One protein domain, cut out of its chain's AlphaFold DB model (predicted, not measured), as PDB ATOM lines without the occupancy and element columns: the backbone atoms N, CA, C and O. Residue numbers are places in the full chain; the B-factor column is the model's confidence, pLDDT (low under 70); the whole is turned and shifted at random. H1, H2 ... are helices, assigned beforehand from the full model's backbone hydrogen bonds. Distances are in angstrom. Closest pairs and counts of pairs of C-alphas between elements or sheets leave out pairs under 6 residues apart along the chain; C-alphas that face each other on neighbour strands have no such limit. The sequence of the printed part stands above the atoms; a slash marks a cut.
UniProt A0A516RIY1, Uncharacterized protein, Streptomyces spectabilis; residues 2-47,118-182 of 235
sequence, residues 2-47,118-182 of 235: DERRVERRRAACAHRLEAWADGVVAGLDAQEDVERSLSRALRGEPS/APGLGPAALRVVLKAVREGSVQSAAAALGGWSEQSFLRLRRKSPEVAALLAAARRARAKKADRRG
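What this domain is: This is residues 2 to 47 and 118 to 182 of the 235 residues of an uncharacterized protein of Streptomyces spectabilis (UniProt A0A516RIY1). One very long, unbent helix, H1, makes the length of this domain, and a small cluster of four shorter helices, H2 to H5, sits to one side of its middle. H5 crosses H1 and joins the cluster to it; H2 runs beside H5, while H3 and H4 lie farther out, and both end stretches of H1 stick out free. The printed part has 111 residues with five named helices, H1 to H5 in order along the chain, and no named strand, and the class is all helix. The whole is loose, with a radius of gyration of the C-alphas of 17.0 A, and elongated, spanning 62 by 31 by 29 A.

How they stand to each other: Start with H1, residues 3 to 43, and look at its residues 17 to 25, which alone touch H5, residues 161 to 181. The closest C-alphas there are those of Ala 21 and Leu 166, 4.8 A apart, and the two helices run the same way at a steep tilt of 55 degrees. H5 is the hub, touching three other helices. Its residues 166 to 174 touch residues 130 to 135 of H2, residues 123 to 135; the closest C-alphas, of Arg 134 and Arg 174, are 4.9 A apart, and the helices run the same way at a shallow tilt of 34.7 degrees, only just short of steep. H1 and H2 are near each other, with their closest C-alphas 8.1 A apart. Moving outward, H2 touches H3, residues 139 to 145, opposite ways at a steep tilt of 52 degrees, closest at the C-alphas of Val 129 and Ala 142, 4.9 A apart. H4, residues 150 to 159, touches H3 only at the corner, closest at the C-alphas of Ser 140 and Glu 150, 5.7 A apart. H4 also touches H5 only at the corner, closest at the C-alphas of Arg 157 and Ala 164, 5.4 A apart. H1 is apart from H3 and H4. In each of the five helices every O i to N i+4 pair is within hydrogen-bond range.

Where its parts are: Find C-alpha 3 at (5.923, -19.696, -27.308); from there H1 runs 60.2 A to C-alpha 43 at (44.284, -47.594, 9.802). H5 measures 30.9 A and ends at C-alpha 181, at (46.618, -31.640, -13.714). H2 measures 18.4 A, H4 14.2 A and H3 9.8 A.

The domain as a whole: The two C-alphas farthest apart, of Asp 2 and Ser 47, are 63.9 A from each other. Residues 48 to 117 are not printed, and C-alphas 47 and 118 stand 41.8 A apart across the cut. The links that are printed whole, H2 to H3, H3 to H4 and H4 to H5, are tight. Look for pLDDT under 70 at residues 118 to 121 and 175 to 182; the mean of the printed part is 84.9.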
ATOM      1  N   ASP A   2       1.832 -18.594 -25.549       87.31
ATOM      2  CA  ASP A   2       3.002 -17.719 -25.683       87.31
ATOM      3  C   ASP A   2       4.290 -18.565 -25.788       87.31
ATOM      4  O   ASP A   2       4.791 -19.071 -24.779       87.31
ATOM      5  N   GLU A   3       4.794 -18.788 -27.008       86.62
ATOM      6  CA  GLU A   3       5.923 -19.696 -27.308       86.62
ATOM      7  C   GLU A   3       7.174 -19.381 -26.473       86.62
ATOM      8  O   GLU A   3       7.812 -20.281 -25.922       86.62
ATOM      9  N   ARG A   4       7.436 -18.093 -26.231       88.06
ATOM     10  CA  ARG A   4       8.542 -17.620 -25.385       88.06
ATOM     11  C   ARG A   4       8.444 -18.116 -23.940       88.06
ATOM     12  O   ARG A   4       9.464 -18.343 -23.288       88.06
ATOM     13  N   ARG A   5       7.232 -18.305 -23.401       85.50
ATOM     14  CA  ARG A   5       7.042 -18.879 -22.054       85.50
ATOM     15  C   ARG A   5       7.346 -20.373 -22.038       85.50
ATOM     16  O   ARG A   5       7.889 -20.862 -21.047       85.50
ATOM     17  N   VAL A   6       7.016 -21.090 -23.111       87.50
ATOM     18  CA  VAL A   6       7.305 -22.526 -23.247       87.50
ATOM     19  C   VAL A   6       8.812 -22.754 -23.359       87.50
ATOM     20  O   VAL A   6       9.349 -23.598 -22.643       87.50
ATOM     21  N   GLU A   7       9.511 -21.957 -24.168       88.44
ATOM     22  CA  GLU A   7      10.972 -22.013 -24.301       88.44
ATOM     23  C   GLU A   7      11.689 -21.723 -22.980       88.44
ATOM     24  O   GLU A   7      12.536 -22.508 -22.554       88.44
ATOM     25  N   ARG A   8      11.296 -20.658 -22.265       89.00
ATOM     26  CA  ARG A   8      11.873 -20.329 -20.948       89.00
ATOM     27  C   ARG A   8      11.670 -21.448 -19.927       89.00
ATOM     28  O   ARG A   8      12.583 -21.751 -19.164       89.00
ATOM     29  N   ARG A   9      10.496 -22.090 -19.919       86.56
ATOM     30  CA  ARG A   9      10.222 -23.237 -19.037       86.56
ATOM     31  C   ARG A   9      11.081 -24.446 -19.398       86.56
ATOM     32  O   ARG A   9      11.643 -25.064 -18.500       86.56
ATOM     33  N   ARG A  10      11.234 -24.757 -20.690       85.06
ATOM     34  CA  ARG A  10      12.114 -25.842 -21.154       85.06
ATOM     35  C   ARG A  10      13.570 -25.594 -20.758       85.06
ATOM     36  O   ARG A  10      14.202 -26.501 -20.224       85.06
ATOM     37  N   ALA A  11      14.064 -24.370 -20.940       86.56
ATOM     38  CA  ALA A  11      15.415 -23.983 -20.538       86.56
ATOM     39  C   ALA A  11      15.623 -24.100 -19.017       86.56
ATOM     40  O   ALA A  11      16.615 -24.673 -18.575       86.56
ATOM     41  N   ALA A  12      14.665 -23.636 -18.208       88.25
ATOM     42  CA  ALA A  12      14.734 -23.758 -16.751       88.25
ATOM     43  C   ALA A  12      14.732 -25.226 -16.280       88.25
ATOM     44  O   ALA A  12      15.492 -25.587 -15.381       88.25
ATOM     45  N   CYS A  13      13.918 -26.086 -16.904       86.75
ATOM     46  CA  CYS A  13      13.918 -27.523 -16.617       86.75
ATOM     47  C   CYS A  13      15.250 -28.184 -16.997       86.75
ATOM     48  O   CYS A  13      15.786 -28.956 -16.204       86.75
ATOM     49  N   ALA A  14      15.805 -27.859 -18.170       87.19
ATOM     50  CA  ALA A  14      17.103 -28.372 -18.601       87.19
ATOM     51  C   ALA A  14      18.221 -27.956 -17.631       87.19
ATOM     52  O   ALA A  14      18.993 -28.800 -17.188       87.19
ATOM     53  N   HIS A  15      18.244 -26.687 -17.218       90.06
ATOM     54  CA  HIS A  15      19.233 -26.188 -16.266       90.06
ATOM     55  C   HIS A  15      19.137 -26.878 -14.895       90.06
ATOM     56  O   HIS A  15      20.150 -27.268 -14.319       90.06
ATOM     57  N   ARG A  16      17.916 -27.094 -14.384       92.69
ATOM     58  CA  ARG A  16      17.705 -27.837 -13.132       92.69
ATOM     59  C   ARG A  16      18.237 -29.268 -13.231       92.69
ATOM     60  O   ARG A  16      18.868 -29.746 -12.293       92.69
ATOM     61  N   LEU A  17      17.987 -29.935 -14.356       92.38
ATOM     62  CA  LEU A  17      18.455 -31.295 -14.598       92.38
ATOM     63  C   LEU A  17      19.987 -31.363 -14.670       92.38
ATOM     64  O   LEU A  17      20.592 -32.280 -14.119       92.38
ATOM     65  N   GLU A  18      20.625 -30.383 -15.308       92.44
ATOM     66  CA  GLU A  18      22.084 -30.279 -15.345       92.44
ATOM     67  C   GLU A  18      22.688 -30.069 -13.956       92.44
ATOM     68  O   GLU A  18      23.639 -30.767 -13.606       92.44
ATOM     69  N   ALA A  19      22.117 -29.164 -13.155       92.00
ATOM     70  CA  ALA A  19      22.572 -28.903 -11.790       92.00
ATOM     71  C   ALA A  19      22.407 -30.135 -10.885       92.00
ATOM     72  O   ALA A  19      23.311 -30.467 -10.118       92.00
ATOM     73  N   TRP A  20      21.285 -30.848 -11.014       95.69
ATOM     74  CA  TRP A  20      21.073 -32.125 -10.335       95.69
ATOM     75  C   TRP A  20      22.136 -33.157 -10.731       95.69
ATOM     76  O   TRP A  20      22.764 -33.753  -9.860       95.69
ATOM     77  N   ALA A  21      22.388 -33.330 -12.031       94.00
ATOM     78  CA  ALA A  21      23.358 -34.302 -12.525       94.00
ATOM     79  C   ALA A  21      24.793 -33.980 -12.078       94.00
ATOM     80  O   ALA A  21      25.534 -34.882 -11.683       94.00
ATOM     81  N   ASP A  22      25.177 -32.700 -12.097       91.81
ATOM     82  CA  ASP A  22      26.463 -32.241 -11.566       91.81
ATOM     83  C   ASP A  22      26.570 -32.523 -10.059       91.81
ATOM     84  O   ASP A  22      27.612 -32.995  -9.602       91.81
ATOM     85  N   GLY A  23      25.489 -32.306  -9.301       91.50
ATOM     86  CA  GLY A  23      25.409 -32.633  -7.877       91.50
ATOM     87  C   GLY A  23      25.554 -34.129  -7.591       91.50
ATOM     88  O   GLY A  23      26.314 -34.505  -6.703       91.50
ATOM     89  N   VAL A  24      24.903 -34.997  -8.374       92.88
ATOM     90  CA  VAL A  24      25.036 -36.460  -8.244       92.88
ATOM     91  C   VAL A  24      26.474 -36.902  -8.507       92.88
ATOM     92  O   VAL A  24      27.037 -37.657  -7.717       92.88
ATOM     93  N   VAL A  25      27.097 -36.420  -9.586       91.50
ATOM     94  CA  VAL A  25      28.486 -36.779  -9.917       91.50
ATOM     95  C   VAL A  25      29.466 -36.258  -8.860       91.50
ATOM     96  O   VAL A  25      30.375 -36.989  -8.475       91.50
ATOM     97  N   ALA A  26      29.268 -35.037  -8.356       89.00
ATOM     98  CA  ALA A  26      30.074 -34.494  -7.263       89.00
ATOM     99  C   ALA A  26      29.870 -35.261  -5.946       89.00
ATOM    100  O   ALA A  26      30.824 -35.459  -5.199       89.00
ATOM    101  N   GLY A  27      28.649 -35.728  -5.675       89.50
ATOM    102  CA  GLY A  27      28.337 -36.558  -4.513       89.50
ATOM    103  C   GLY A  27      29.050 -37.909  -4.545       89.50
ATOM    104  O   GLY A  27      29.553 -38.346  -3.515       89.50
ATOM    105  N   LEU A  28      29.167 -38.535  -5.724       88.81
ATOM    106  CA  LEU A  28      29.964 -39.759  -5.887       88.81
ATOM    107  C   LEU A  28      31.442 -39.519  -5.540       88.81
ATOM    108  O   LEU A  28      32.043 -40.339  -4.856       88.81
ATOM    109  N   ASP A  29      32.005 -38.377  -5.944       85.38
ATOM    110  CA  ASP A  29      33.383 -38.005  -5.591       85.38
ATOM    111  C   ASP A  29      33.561 -37.743  -4.101       85.38
ATOM    112  O   ASP A  29      34.504 -38.241  -3.488       85.38
ATOM    113  N   ALA A  30      32.632 -36.996  -3.508       87.06
ATOM    114  CA  ALA A  30      32.653 -36.729  -2.079       87.06
ATOM    115  C   ALA A  30      32.567 -38.030  -1.268       87.06
ATOM    116  O   ALA A  30      33.261 -38.166  -0.265       87.06
ATOM    117  N   GLN A  31      31.763 -39.001  -1.712       86.94
ATOM    118  CA  GLN A  31      31.678 -40.307  -1.066       86.94
ATOM    119  C   GLN A  31      33.017 -41.061  -1.128       86.94
ATOM    120  O   GLN A  31      33.485 -41.535  -0.095       86.94
ATOM    121  N   GLU A  32      33.662 -41.128  -2.297       85.12
ATOM    122  CA  GLU A  32      34.981 -41.766  -2.446       85.12
ATOM    123  C   GLU A  32      36.049 -41.091  -1.563       85.12
ATOM    124  O   GLU A  32      36.901 -41.761  -0.971       85.12
ATOM    125  N   ASP A  33      36.010 -39.762  -1.444       85.12
ATOM    126  CA  ASP A  33      36.931 -39.001  -0.597       85.12
ATOM    127  C   ASP A  33      36.669 -39.228   0.903       85.12
ATOM    128  O   ASP A  33      37.622 -39.327   1.686       85.12
ATOM    129  N   VAL A  34      35.403 -39.367   1.312       89.12
ATOM    130  CA  VAL A  34      35.017 -39.723   2.686       89.12
ATOM    131  C   VAL A  34      35.488 -41.132   3.029       89.12
ATOM    132  O   VAL A  34      36.145 -41.311   4.051       89.12
ATOM    133  N   GLU A  35      35.225 -42.123   2.176       85.19
ATOM    134  CA  GLU A  35      35.669 -43.507   2.388       85.19
ATOM    135  C   GLU A  35      37.199 -43.594   2.507       85.19
ATOM    136  O   GLU A  35      37.724 -44.262   3.406       85.19
ATOM    137  N   ARG A  36      37.931 -42.847   1.667       82.31
ATOM    138  CA  ARG A  36      39.396 -42.743   1.747       82.31
ATOM    139  C   ARG A  36      39.854 -42.094   3.054       82.31
ATOM    140  O   ARG A  36      40.791 -42.583   3.682       82.31
ATOM    141  N   SER A  37      39.190 -41.022   3.480       84.31
ATOM    142  CA  SER A  37      39.525 -40.300   4.714       84.31
ATOM    143  C   SER A  37      39.255 -41.142   5.963       84.31
ATOM    144  O   SER A  37      40.093 -41.184   6.858       84.31
ATOM    145  N   LEU A  38      38.127 -41.860   6.002       85.94
ATOM    146  CA  LEU A  38      37.782 -42.782   7.086       85.94
ATOM    147  C   LEU A  38      38.768 -43.948   7.167       85.94
ATOM    148  O   LEU A  38      39.255 -44.267   8.250       85.94
ATOM    149  N   SER A  39      39.110 -44.545   6.022       81.81
ATOM    150  CA  SER A  39      40.108 -45.619   5.962       81.81
ATOM    151  C   SER A  39      41.456 -45.144   6.508       81.81
ATOM    152  O   SER A  39      42.064 -45.829   7.332       81.81
ATOM    153  N   ARG A  40      41.871 -43.927   6.129       83.31
ATOM    154  CA  ARG A  40      43.104 -43.303   6.616       83.31
ATOM    155  C   ARG A  40      43.069 -43.000   8.114       83.31
ATOM    156  O   ARG A  40      44.059 -43.220   8.801       83.31
ATOM    157  N   ALA A  41      41.939 -42.518   8.626       87.44
ATOM    158  CA  ALA A  41      41.773 -42.215  10.045       87.44
ATOM    159  C   ALA A  41      41.818 -43.476  10.923       87.44
ATOM    160  O   ALA A  41      42.385 -43.440  12.011       87.44
ATOM    161  N   LEU A  42      41.238 -44.587  10.455       87.19
ATOM    162  CA  LEU A  42      41.165 -45.835  11.221       87.19
ATOM    163  C   LEU A  42      42.453 -46.663  11.176       87.19
ATOM    164  O   LEU A  42      42.748 -47.364  12.140       87.19
ATOM    165  N   ARG A  43      43.182 -46.645  10.055       81.19
ATOM    166  CA  ARG A  43      44.284 -47.594   9.802       81.19
ATOM    167  C   ARG A  43      45.613 -46.941   9.426       81.19
ATOM    168  O   ARG A  43      46.602 -47.647   9.269       81.19
ATOM    169  N   GLY A  44      45.658 -45.616   9.298       84.44
ATOM    170  CA  GLY A  44      46.816 -44.915   8.750       84.44
ATOM    171  C   GLY A  44      46.916 -45.080   7.232       84.44
ATOM    172  O   GLY A  44      45.906 -45.179   6.537       84.44
ATOM    173  N   GLU A  45      48.136 -45.074   6.694       81.06
ATOM    174  CA  GLU A  45      48.342 -45.316   5.260       81.06
ATOM    175  C   GLU A  45      48.049 -46.788   4.923       81.06
ATOM    176  O   GLU A  45      48.635 -47.680   5.546       81.06
ATOM    177  N   PRO A  46      47.151 -47.073   3.961       77.88
ATOM    178  CA  PRO A  46      46.772 -48.439   3.636       77.88
ATOM    179  C   PRO A  46      47.965 -49.220   3.080       77.88
ATOM    180  O   PRO A  46      48.714 -48.748   2.224       77.88
ATOM    181  N   SER A  47      48.128 -50.459   3.543       87.75
ATOM    182  CA  SER A  47      49.110 -51.367   2.956       87.75
ATOM    183  C   SER A  47      48.684 -51.790   1.542       87.75
ATOM    184  O   SER A  47      47.496 -51.948   1.250       87.75
ATOM    185  N   ALA A 118      12.295 -54.019 -18.032       50.06
ATOM    186  CA  ALA A 118      13.528 -53.849 -18.799       50.06
ATOM    187  C   ALA A 118      14.789 -54.603 -18.304       50.06
ATOM    188  O   ALA A 118      15.388 -54.231 -17.298       50.06
ATOM    189  N   PRO A 119      15.340 -55.533 -19.115       48.84
ATOM    190  CA  PRO A 119      16.671 -56.088 -18.896       48.84
ATOM    191  C   PRO A 119      17.712 -55.003 -19.211       48.84
ATOM    192  O   PRO A 119      18.247 -54.898 -20.315       48.84
ATOM    193  N   GLY A 120      17.926 -54.098 -18.265       55.19
ATOM    194  CA  GLY A 120      18.901 -53.028 -18.334       55.19
ATOM    195  C   GLY A 120      19.736 -53.101 -17.076       55.19
ATOM    196  O   GLY A 120      19.191 -53.044 -15.979       55.19
ATOM    197  N   LEU A 121      21.050 -53.269 -17.229       64.38
ATOM    198  CA  LEU A 121      21.947 -53.355 -16.088       64.38
ATOM    199  C   LEU A 121      21.697 -52.186 -15.120       64.38
ATOM    200  O   LEU A 121      21.548 -51.039 -15.534       64.38
ATOM    201  N   GLY A 122      21.573 -52.513 -13.834       77.06
ATOM    202  CA  GLY A 122      21.055 -51.608 -12.811       77.06
ATOM    203  C   GLY A 122      21.954 -50.399 -12.501       77.06
ATOM    204  O   GLY A 122      22.967 -50.158 -13.163       77.06
ATOM    205  N   PRO A 123      21.646 -49.635 -11.437       81.94
ATOM    206  CA  PRO A 123      22.382 -48.419 -11.068       81.94
ATOM    207  C   PRO A 123      23.899 -48.627 -10.912       81.94
ATOM    208  O   PRO A 123      24.678 -47.701 -11.129       81.94
ATOM    209  N   ALA A 124      24.343 -49.842 -10.586       80.44
ATOM    210  CA  ALA A 124      25.757 -50.192 -10.513       80.44
ATOM    211  C   ALA A 124      26.484 -50.113 -11.863       80.44
ATOM    212  O   ALA A 124      27.574 -49.548 -11.939       80.44
ATOM    213  N   ALA A 125      25.873 -50.609 -12.936       85.44
ATOM    214  CA  ALA A 125      26.449 -50.487 -14.268       85.44
ATOM    215  C   ALA A 125      26.523 -49.021 -14.700       85.44
ATOM    216  O   ALA A 125      27.510 -48.600 -15.305       85.44
ATOM    217  N   LEU A 126      25.530 -48.210 -14.313       89.56
ATOM    218  CA  LEU A 126      25.530 -46.785 -14.637       89.56
ATOM    219  C   LEU A 126      26.672 -46.080 -13.905       89.56
ATOM    220  O   LEU A 126      27.365 -45.268 -14.508       89.56
ATOM    221  N   ARG A 127      26.939 -46.440 -12.643       88.81
ATOM    222  CA  ARG A 127      28.117 -45.954 -11.908       88.81
ATOM    223  C   ARG A 127      29.423 -46.318 -12.615       88.81
ATOM    224  O   ARG A 127      30.272 -45.444 -12.762       88.81
ATOM    225  N   VAL A 128      29.566 -47.552 -13.108       87.94
ATOM    226  CA  VAL A 128      30.755 -47.977 -13.872       87.94
ATOM    227  C   VAL A 128      30.917 -47.166 -15.159       87.94
ATOM    228  O   VAL A 128      32.010 -46.673 -15.433       87.94
ATOM    229  N   VAL A 129      29.835 -46.939 -15.910       91.94
ATOM    230  CA  VAL A 129      29.861 -46.074 -17.103       91.94
ATOM    231  C   VAL A 129      30.267 -44.650 -16.747       91.94
ATOM    232  O   VAL A 129      31.129 -44.077 -17.410       91.94
ATOM    233  N   LEU A 130      29.665 -44.065 -15.708       92.25
ATOM    234  CA  LEU A 130      29.976 -42.702 -15.285       92.25
ATOM    235  C   LEU A 130      31.441 -42.587 -14.858       92.25
ATOM    236  O   LEU A 130      32.110 -41.644 -15.278       92.25
ATOM    237  N   LYS A 131      31.969 -43.564 -14.113       90.06
ATOM    238  CA  LYS A 131      33.389 -43.643 -13.744       90.06
ATOM    239  C   LYS A 131      34.289 -43.697 -14.985       90.06
ATOM    240  O   LYS A 131      35.155 -42.840 -15.138       90.06
ATOM    241  N   ALA A 132      34.018 -44.602 -15.926       89.94
ATOM    242  CA  ALA A 132      34.796 -44.735 -17.161       89.94
ATOM    243  C   ALA A 132      34.777 -43.452 -18.019       89.94
ATOM    244  O   ALA A 132      35.810 -42.990 -18.509       89.94
ATOM    245  N   VAL A 133      33.615 -42.807 -18.165       92.56
ATOM    246  CA  VAL A 133      33.486 -41.534 -18.900       92.56
ATOM    247  C   VAL A 133      34.277 -40.410 -18.222       92.56
ATOM    248  O   VAL A 133      34.904 -39.597 -18.908       92.56
ATOM    249  N   ARG A 134      34.289 -40.366 -16.883       89.12
ATOM    250  CA  ARG A 134      35.086 -39.402 -16.107       89.12
ATOM    251  C   ARG A 134      36.587 -39.630 -16.264       89.12
ATOM    252  O   ARG A 134      37.346 -38.665 -16.321       89.12
ATOM    253  N   GLU A 135      37.007 -40.886 -16.366       86.38
ATOM    254  CA  GLU A 135      38.396 -41.274 -16.642       86.38
ATOM    255  C   GLU A 135      38.808 -41.000 -18.098       86.38
ATOM    256  O   GLU A 135      39.993 -40.874 -18.398       86.38
ATOM    257  N   GLY A 136      37.834 -40.788 -18.987       87.75
ATOM    258  CA  GLY A 136      38.046 -40.321 -20.352       87.75
ATOM    259  C   GLY A 136      37.747 -41.340 -21.440       87.75
ATOM    260  O   GLY A 136      38.028 -41.054 -22.604       87.75
ATOM    261  N   SER A 137      37.151 -42.481 -21.095       88.62
ATOM    262  CA  SER A 137      36.683 -43.462 -22.069       88.62
ATOM    263  C   SER A 137      35.621 -42.875 -23.004       88.62
ATOM    264  O   SER A 137      34.779 -42.060 -22.611       88.62
ATOM    265  N   VAL A 138      35.640 -43.326 -24.261       90.56
ATOM    266  CA  VAL A 138      34.590 -43.028 -25.246       90.56
ATOM    267  C   VAL A 138      33.269 -43.652 -24.781       90.56
ATOM    268  O   VAL A 138      33.273 -44.721 -24.176       90.56
ATOM    269  N   GLN A 139      32.131 -43.004 -25.055       88.00
ATOM    270  CA  GLN A 139      30.819 -43.433 -24.542       88.00
ATOM    271  C   GLN A 139      30.449 -44.873 -24.920       88.00
ATOM    272  O   GLN A 139      29.906 -45.583 -24.082       88.00
ATOM    273  N   SER A 140      30.756 -45.312 -26.144       87.19
ATOM    274  CA  SER A 140      30.509 -46.689 -26.592       87.19
ATOM    275  C   SER A 140      31.349 -47.703 -25.808       87.19
ATOM    276  O   SER A 140      30.818 -48.697 -25.321       87.19
ATOM    277  N   ALA A 141      32.637 -47.412 -25.597       88.06
ATOM    278  CA  ALA A 141      33.522 -48.235 -24.773       88.06
ATOM    279  C   ALA A 141      33.074 -48.264 -23.301       88.06
ATOM    280  O   ALA A 141      33.055 -49.322 -22.681       88.06
ATOM    281  N   ALA A 142      32.656 -47.121 -22.749       90.06
ATOM    282  CA  ALA A 142      32.112 -47.048 -21.396       90.06
ATOM    283  C   ALA A 142      30.829 -47.878 -21.258       90.06
ATOM    284  O   ALA A 142      30.709 -48.657 -20.317       90.06
ATOM    285  N   ALA A 143      29.897 -47.766 -22.211       88.88
ATOM    286  CA  ALA A 143      28.659 -48.545 -22.225       88.88
ATOM    287  C   ALA A 143      28.931 -50.057 -22.219       88.88
ATOM    288  O   ALA A 143      28.310 -50.778 -21.438       88.88
ATOM    289  N   ALA A 144      29.914 -50.513 -23.003       88.25
ATOM    290  CA  ALA A 144      30.335 -51.911 -23.017       88.25
ATOM    291  C   ALA A 144      30.874 -52.380 -21.650       88.25
ATOM    292  O   ALA A 144      30.575 -53.494 -21.224       88.25
ATOM    293  N   LEU A 145      31.602 -51.527 -20.917       86.94
ATOM    294  CA  LEU A 145      32.057 -51.831 -19.550       86.94
ATOM    295  C   LEU A 145      30.892 -51.999 -18.570       86.94
ATOM    296  O   LEU A 145      30.965 -52.817 -17.659       86.94
ATOM    297  N   GLY A 146      29.814 -51.244 -18.774       84.31
ATOM    298  CA  GLY A 146      28.561 -51.403 -18.045       84.31
ATOM    299  C   GLY A 146      27.682 -52.546 -18.556       84.31
ATOM    300  O   GLY A 146      26.544 -52.635 -18.124       84.31
ATOM    301  N   GLY A 147      28.157 -53.389 -19.480       83.88
ATOM    302  CA  GLY A 147      27.406 -54.524 -20.028       83.88
ATOM    303  C   GLY A 147      26.344 -54.162 -21.073       83.88
ATOM    304  O   GLY A 147      25.571 -55.028 -21.479       83.88
ATOM    305  N   TRP A 148      26.278 -52.909 -21.530       86.81
ATOM    306  CA  TRP A 148      25.306 -52.491 -22.539       86.81
ATOM    307  C   TRP A 148      25.836 -52.633 -23.959       86.81
ATOM    308  O   TRP A 148      26.973 -52.267 -24.261       86.81
ATOM    309  N   SER A 149      24.954 -53.040 -24.873       85.94
ATOM    310  CA  SER A 149      25.186 -52.820 -26.300       85.94
ATOM    311  C   SER A 149      25.038 -51.336 -26.633       85.94
ATOM    312  O   SER A 149      24.212 -50.638 -26.037       85.94
ATOM    313  N   GLU A 150      25.777 -50.857 -27.631       87.44
ATOM    314  CA  GLU A 150      25.714 -49.458 -28.067       87.44
ATOM    315  C   GLU A 150      24.279 -49.020 -28.406       87.44
ATOM    316  O   GLU A 150      23.814 -47.976 -27.948       87.44
ATOM    317  N   GLN A 151      23.529 -49.858 -29.124       86.75
ATOM    318  CA  GLN A 151      22.137 -49.575 -29.480       86.75
ATOM    319  C   GLN A 151      21.221 -49.498 -28.250       86.75
ATOM    320  O   GLN A 151      20.386 -48.595 -28.157       86.75
ATOM    321  N   SER A 152      21.378 -50.414 -27.285       86.88
ATOM    322  CA  SER A 152      20.581 -50.403 -26.051       86.88
ATOM    323  C   SER A 152      20.869 -49.161 -25.204       86.88
ATOM    324  O   SER A 152      19.937 -48.542 -24.688       86.88
ATOM    325  N   PHE A 153      22.134 -48.741 -25.148       88.38
ATOM    326  CA  PHE A 153      22.576 -47.560 -24.421       88.38
ATOM    327  C   PHE A 153      22.096 -46.263 -25.082       88.38
ATOM    328  O   PHE A 153      21.583 -45.369 -24.408       88.38
ATOM    329  N   LEU A 154      22.173 -46.166 -26.413       89.31
ATOM    330  CA  LEU A 154      21.612 -45.037 -27.156       89.31
ATOM    331  C   LEU A 154      20.093 -44.955 -26.987       89.31
ATOM    332  O   LEU A 154      19.552 -43.863 -26.804       89.31
ATOM    333  N   ARG A 155      19.399 -46.098 -26.997       89.12
ATOM    334  CA  ARG A 155      17.961 -46.166 -26.716       89.12
ATOM    335  C   ARG A 155      17.651 -45.691 -25.297       89.12
ATOM    336  O   ARG A 155      16.733 -44.893 -25.135       89.12
ATOM    337  N   LEU A 156      18.423 -46.114 -24.295       87.88
ATOM    338  CA  LEU A 156      18.287 -45.648 -22.912       87.88
ATOM    339  C   LEU A 156      18.476 -44.129 -22.814       87.88
ATOM    340  O   LEU A 156      17.636 -43.444 -22.238       87.88
ATOM    341  N   ARG A 157      19.517 -43.587 -23.454       90.19
ATOM    342  CA  ARG A 157      19.806 -42.144 -23.475       90.19
ATOM    343  C   ARG A 157      18.698 -41.321 -24.137       90.19
ATOM    344  O   ARG A 157      18.466 -40.186 -23.743       90.19
ATOM    345  N   ARG A 158      18.034 -41.869 -25.161       88.56
ATOM    346  CA  ARG A 158      16.888 -41.218 -25.822       88.56
ATOM    347  C   ARG A 158      15.622 -41.275 -24.967       88.56
ATOM    348  O   ARG A 158      14.839 -40.337 -25.006       88.56
ATOM    349  N   LYS A 159      15.427 -42.367 -24.220       89.69
ATOM    350  CA  LYS A 159      14.262 -42.566 -23.349       89.69
ATOM    351  C   LYS A 159      14.353 -41.783 -22.037       89.69
ATOM    352  O   LYS A 159      13.332 -41.302 -21.568       89.69
ATOM    353  N   SER A 160      15.548 -41.654 -21.456       89.62
ATOM    354  CA  SER A 160      15.764 -40.982 -20.170       89.62
ATOM    355  C   SER A 160      16.687 -39.760 -20.315       89.62
ATOM    356  O   SER A 160      17.897 -39.923 -20.521       89.62
ATOM    357  N   PRO A 161      16.159 -38.526 -20.177       88.25
ATOM    358  CA  PRO A 161      16.979 -37.314 -20.206       88.25
ATOM    359  C   PRO A 161      17.925 -37.218 -18.997       88.25
ATOM    360  O   PRO A 161      18.993 -36.618 -19.105       88.25
ATOM    361  N   GLU A 162      17.587 -37.852 -17.872       91.81
ATOM    362  CA  GLU A 162      18.423 -37.911 -16.666       91.81
ATOM    363  C   GLU A 162      19.753 -38.621 -16.927       91.81
ATOM    364  O   GLU A 162      20.817 -38.097 -16.597       91.81
ATOM    365  N   VAL A 163      19.717 -39.775 -17.604       90.88
ATOM    366  CA  VAL A 163      20.933 -40.510 -17.988       90.88
ATOM    367  C   VAL A 163      21.806 -39.657 -18.911       90.88
ATOM    368  O   VAL A 163      23.026 -39.606 -18.748       90.88
ATOM    369  N   ALA A 164      21.198 -38.935 -19.858       91.06
ATOM    370  CA  ALA A 164      21.932 -38.028 -20.736       91.06
ATOM    371  C   ALA A 164      22.608 -36.883 -19.956       91.06
ATOM    372  O   ALA A 164      23.773 -36.566 -20.226       91.06
ATOM    373  N   ALA A 165      21.912 -36.304 -18.973       93.19
ATOM    374  CA  ALA A 165      22.444 -35.254 -18.110       93.19
ATOM    375  C   ALA A 165      23.599 -35.760 -17.231       93.19
ATOM    376  O   ALA A 165      24.637 -35.101 -17.168       93.19
ATOM    377  N   LEU A 166      23.485 -36.958 -16.645       94.62
ATOM    378  CA  LEU A 166      24.560 -37.592 -15.868       94.62
ATOM    379  C   LEU A 166      25.822 -37.826 -16.709       94.62
ATOM    380  O   LEU A 166      26.930 -37.528 -16.267       94.62
ATOM    381  N   LEU A 167      25.678 -38.289 -17.953       93.00
ATOM    382  CA  LEU A 167      26.814 -38.466 -18.867       93.00
ATOM    383  C   LEU A 167      27.454 -37.131 -19.276       93.00
ATOM    384  O   LEU A 167      28.664 -37.057 -19.500       93.00
ATOM    385  N   ALA A 168      26.662 -36.066 -19.409       92.19
ATOM    386  CA  ALA A 168      27.187 -34.724 -19.646       92.19
ATOM    387  C   ALA A 168      27.956 -34.203 -18.420       92.19
ATOM    388  O   ALA A 168      29.087 -33.741 -18.576       92.19
ATOM    389  N   ALA A 169      27.397 -34.367 -17.219       92.56
ATOM    390  CA  ALA A 169      28.031 -34.020 -15.951       92.56
ATOM    391  C   ALA A 169      29.356 -34.771 -15.743       92.56
ATOM    392  O   ALA A 169      30.388 -34.154 -15.476       92.56
ATOM    393  N   ALA A 170      29.373 -36.084 -15.985       91.81
ATOM    394  CA  ALA A 170      30.574 -36.917 -15.940       91.81
ATOM    395  C   ALA A 170      31.690 -36.390 -16.865       91.81
ATOM    396  O   ALA A 170      32.848 -36.273 -16.458       91.81
ATOM    397  N   ARG A 171      31.348 -35.992 -18.099       90.69
ATOM    398  CA  ARG A 171      32.313 -35.385 -19.033       90.69
ATOM    399  C   ARG A 171      32.809 -34.015 -18.566       90.69
ATOM    400  O   ARG A 171      33.995 -33.727 -18.707       90.69
ATOM    401  N   ARG A 172      31.944 -33.173 -17.993       90.00
ATOM    402  CA  ARG A 172      32.357 -31.875 -17.425       90.00
ATOM    403  C   ARG A 172      33.290 -32.051 -16.226       90.00
ATOM    404  O   ARG A 172      34.281 -31.332 -16.112       90.00
ATOM    405  N   ALA A 173      33.022 -33.033 -15.368       86.31
ATOM    406  CA  ALA A 173      33.883 -33.366 -14.236       86.31
ATOM    407  C   ALA A 173      35.297 -33.775 -14.691       86.31
ATOM    408  O   ALA A 173      36.283 -33.367 -14.073       86.31
ATOM    409  N   ARG A 174      35.420 -34.489 -15.823       80.25
ATOM    410  CA  ARG A 174      36.720 -34.785 -16.449       80.25
ATOM    411  C   ARG A 174      37.501 -33.514 -16.789       80.25
ATOM    412  O   ARG A 174      38.679 -33.435 -16.451       80.25
ATOM    413  N   ALA A 175      36.867 -32.531 -17.434       68.81
ATOM    414  CA  ALA A 175      37.531 -31.284 -17.826       68.81
ATOM    415  C   ALA A 175      38.107 -30.540 -16.606       68.81
ATOM    416  O   ALA A 175      39.268 -30.143 -16.622       68.81
ATOM    417  N   LYS A 176      37.350 -30.475 -15.501       67.12
ATOM    418  CA  LYS A 176      37.820 -29.894 -14.229       67.12
ATOM    419  C   LYS A 176      39.029 -30.642 -13.647       67.12
ATOM    420  O   LYS A 176      39.934 -30.023 -13.094       67.12
ATOM    421  N   LYS A 177      39.068 -31.975 -13.763       62.94
ATOM    422  CA  LYS A 177      40.192 -32.799 -13.282       62.94
ATOM    423  C   LYS A 177      41.439 -32.658 -14.161       62.94
ATOM    424  O   LYS A 177      42.549 -32.662 -13.633       62.94
ATOM    425  N   ALA A 178      41.266 -32.528 -15.476       61.38
ATOM    426  CA  ALA A 178      42.360 -32.270 -16.410       61.38
ATOM    427  C   ALA A 178      42.991 -30.891 -16.167       61.38
ATOM    428  O   ALA A 178      44.212 -30.796 -16.106       61.38
ATOM    429  N   ASP A 179      42.176 -29.865 -15.919       60.53
ATOM    430  CA  ASP A 179      42.645 -28.509 -15.609       60.53
ATOM    431  C   ASP A 179      43.485 -28.472 -14.315       60.53
ATOM    432  O   ASP A 179      44.572 -27.900 -14.269       60.53
ATOM    433  N   ARG A 180      43.081 -29.241 -13.290       57.94
ATOM    434  CA  ARG A 180      43.881 -29.435 -12.063       57.94
ATOM    435  C   ARG A 180      45.225 -30.140 -12.295       57.94
ATOM    436  O   ARG A 180      46.141 -29.948 -11.502       57.94
ATOM    437  N   ARG A 181      45.358 -30.963 -13.342       58.84
ATOM    438  CA  ARG A 181      46.618 -31.640 -13.714       58.84
ATOM    439  C   ARG A 181      47.461 -30.835 -14.712       58.84
ATOM    440  O   ARG A 181      48.641 -31.125 -14.866       58.84
ATOM    441  N   GLY A 182      46.868 -29.843 -15.377       52.16
ATOM    442  CA  GLY A 182      47.449 -29.101 -16.495       52.16
ATOM    443  C   GLY A 182      48.338 -27.916 -16.123       52.16
ATOM    444  O   GLY A 182      48.834 -27.250 -17.027       52.16
TER     445      GLY A 182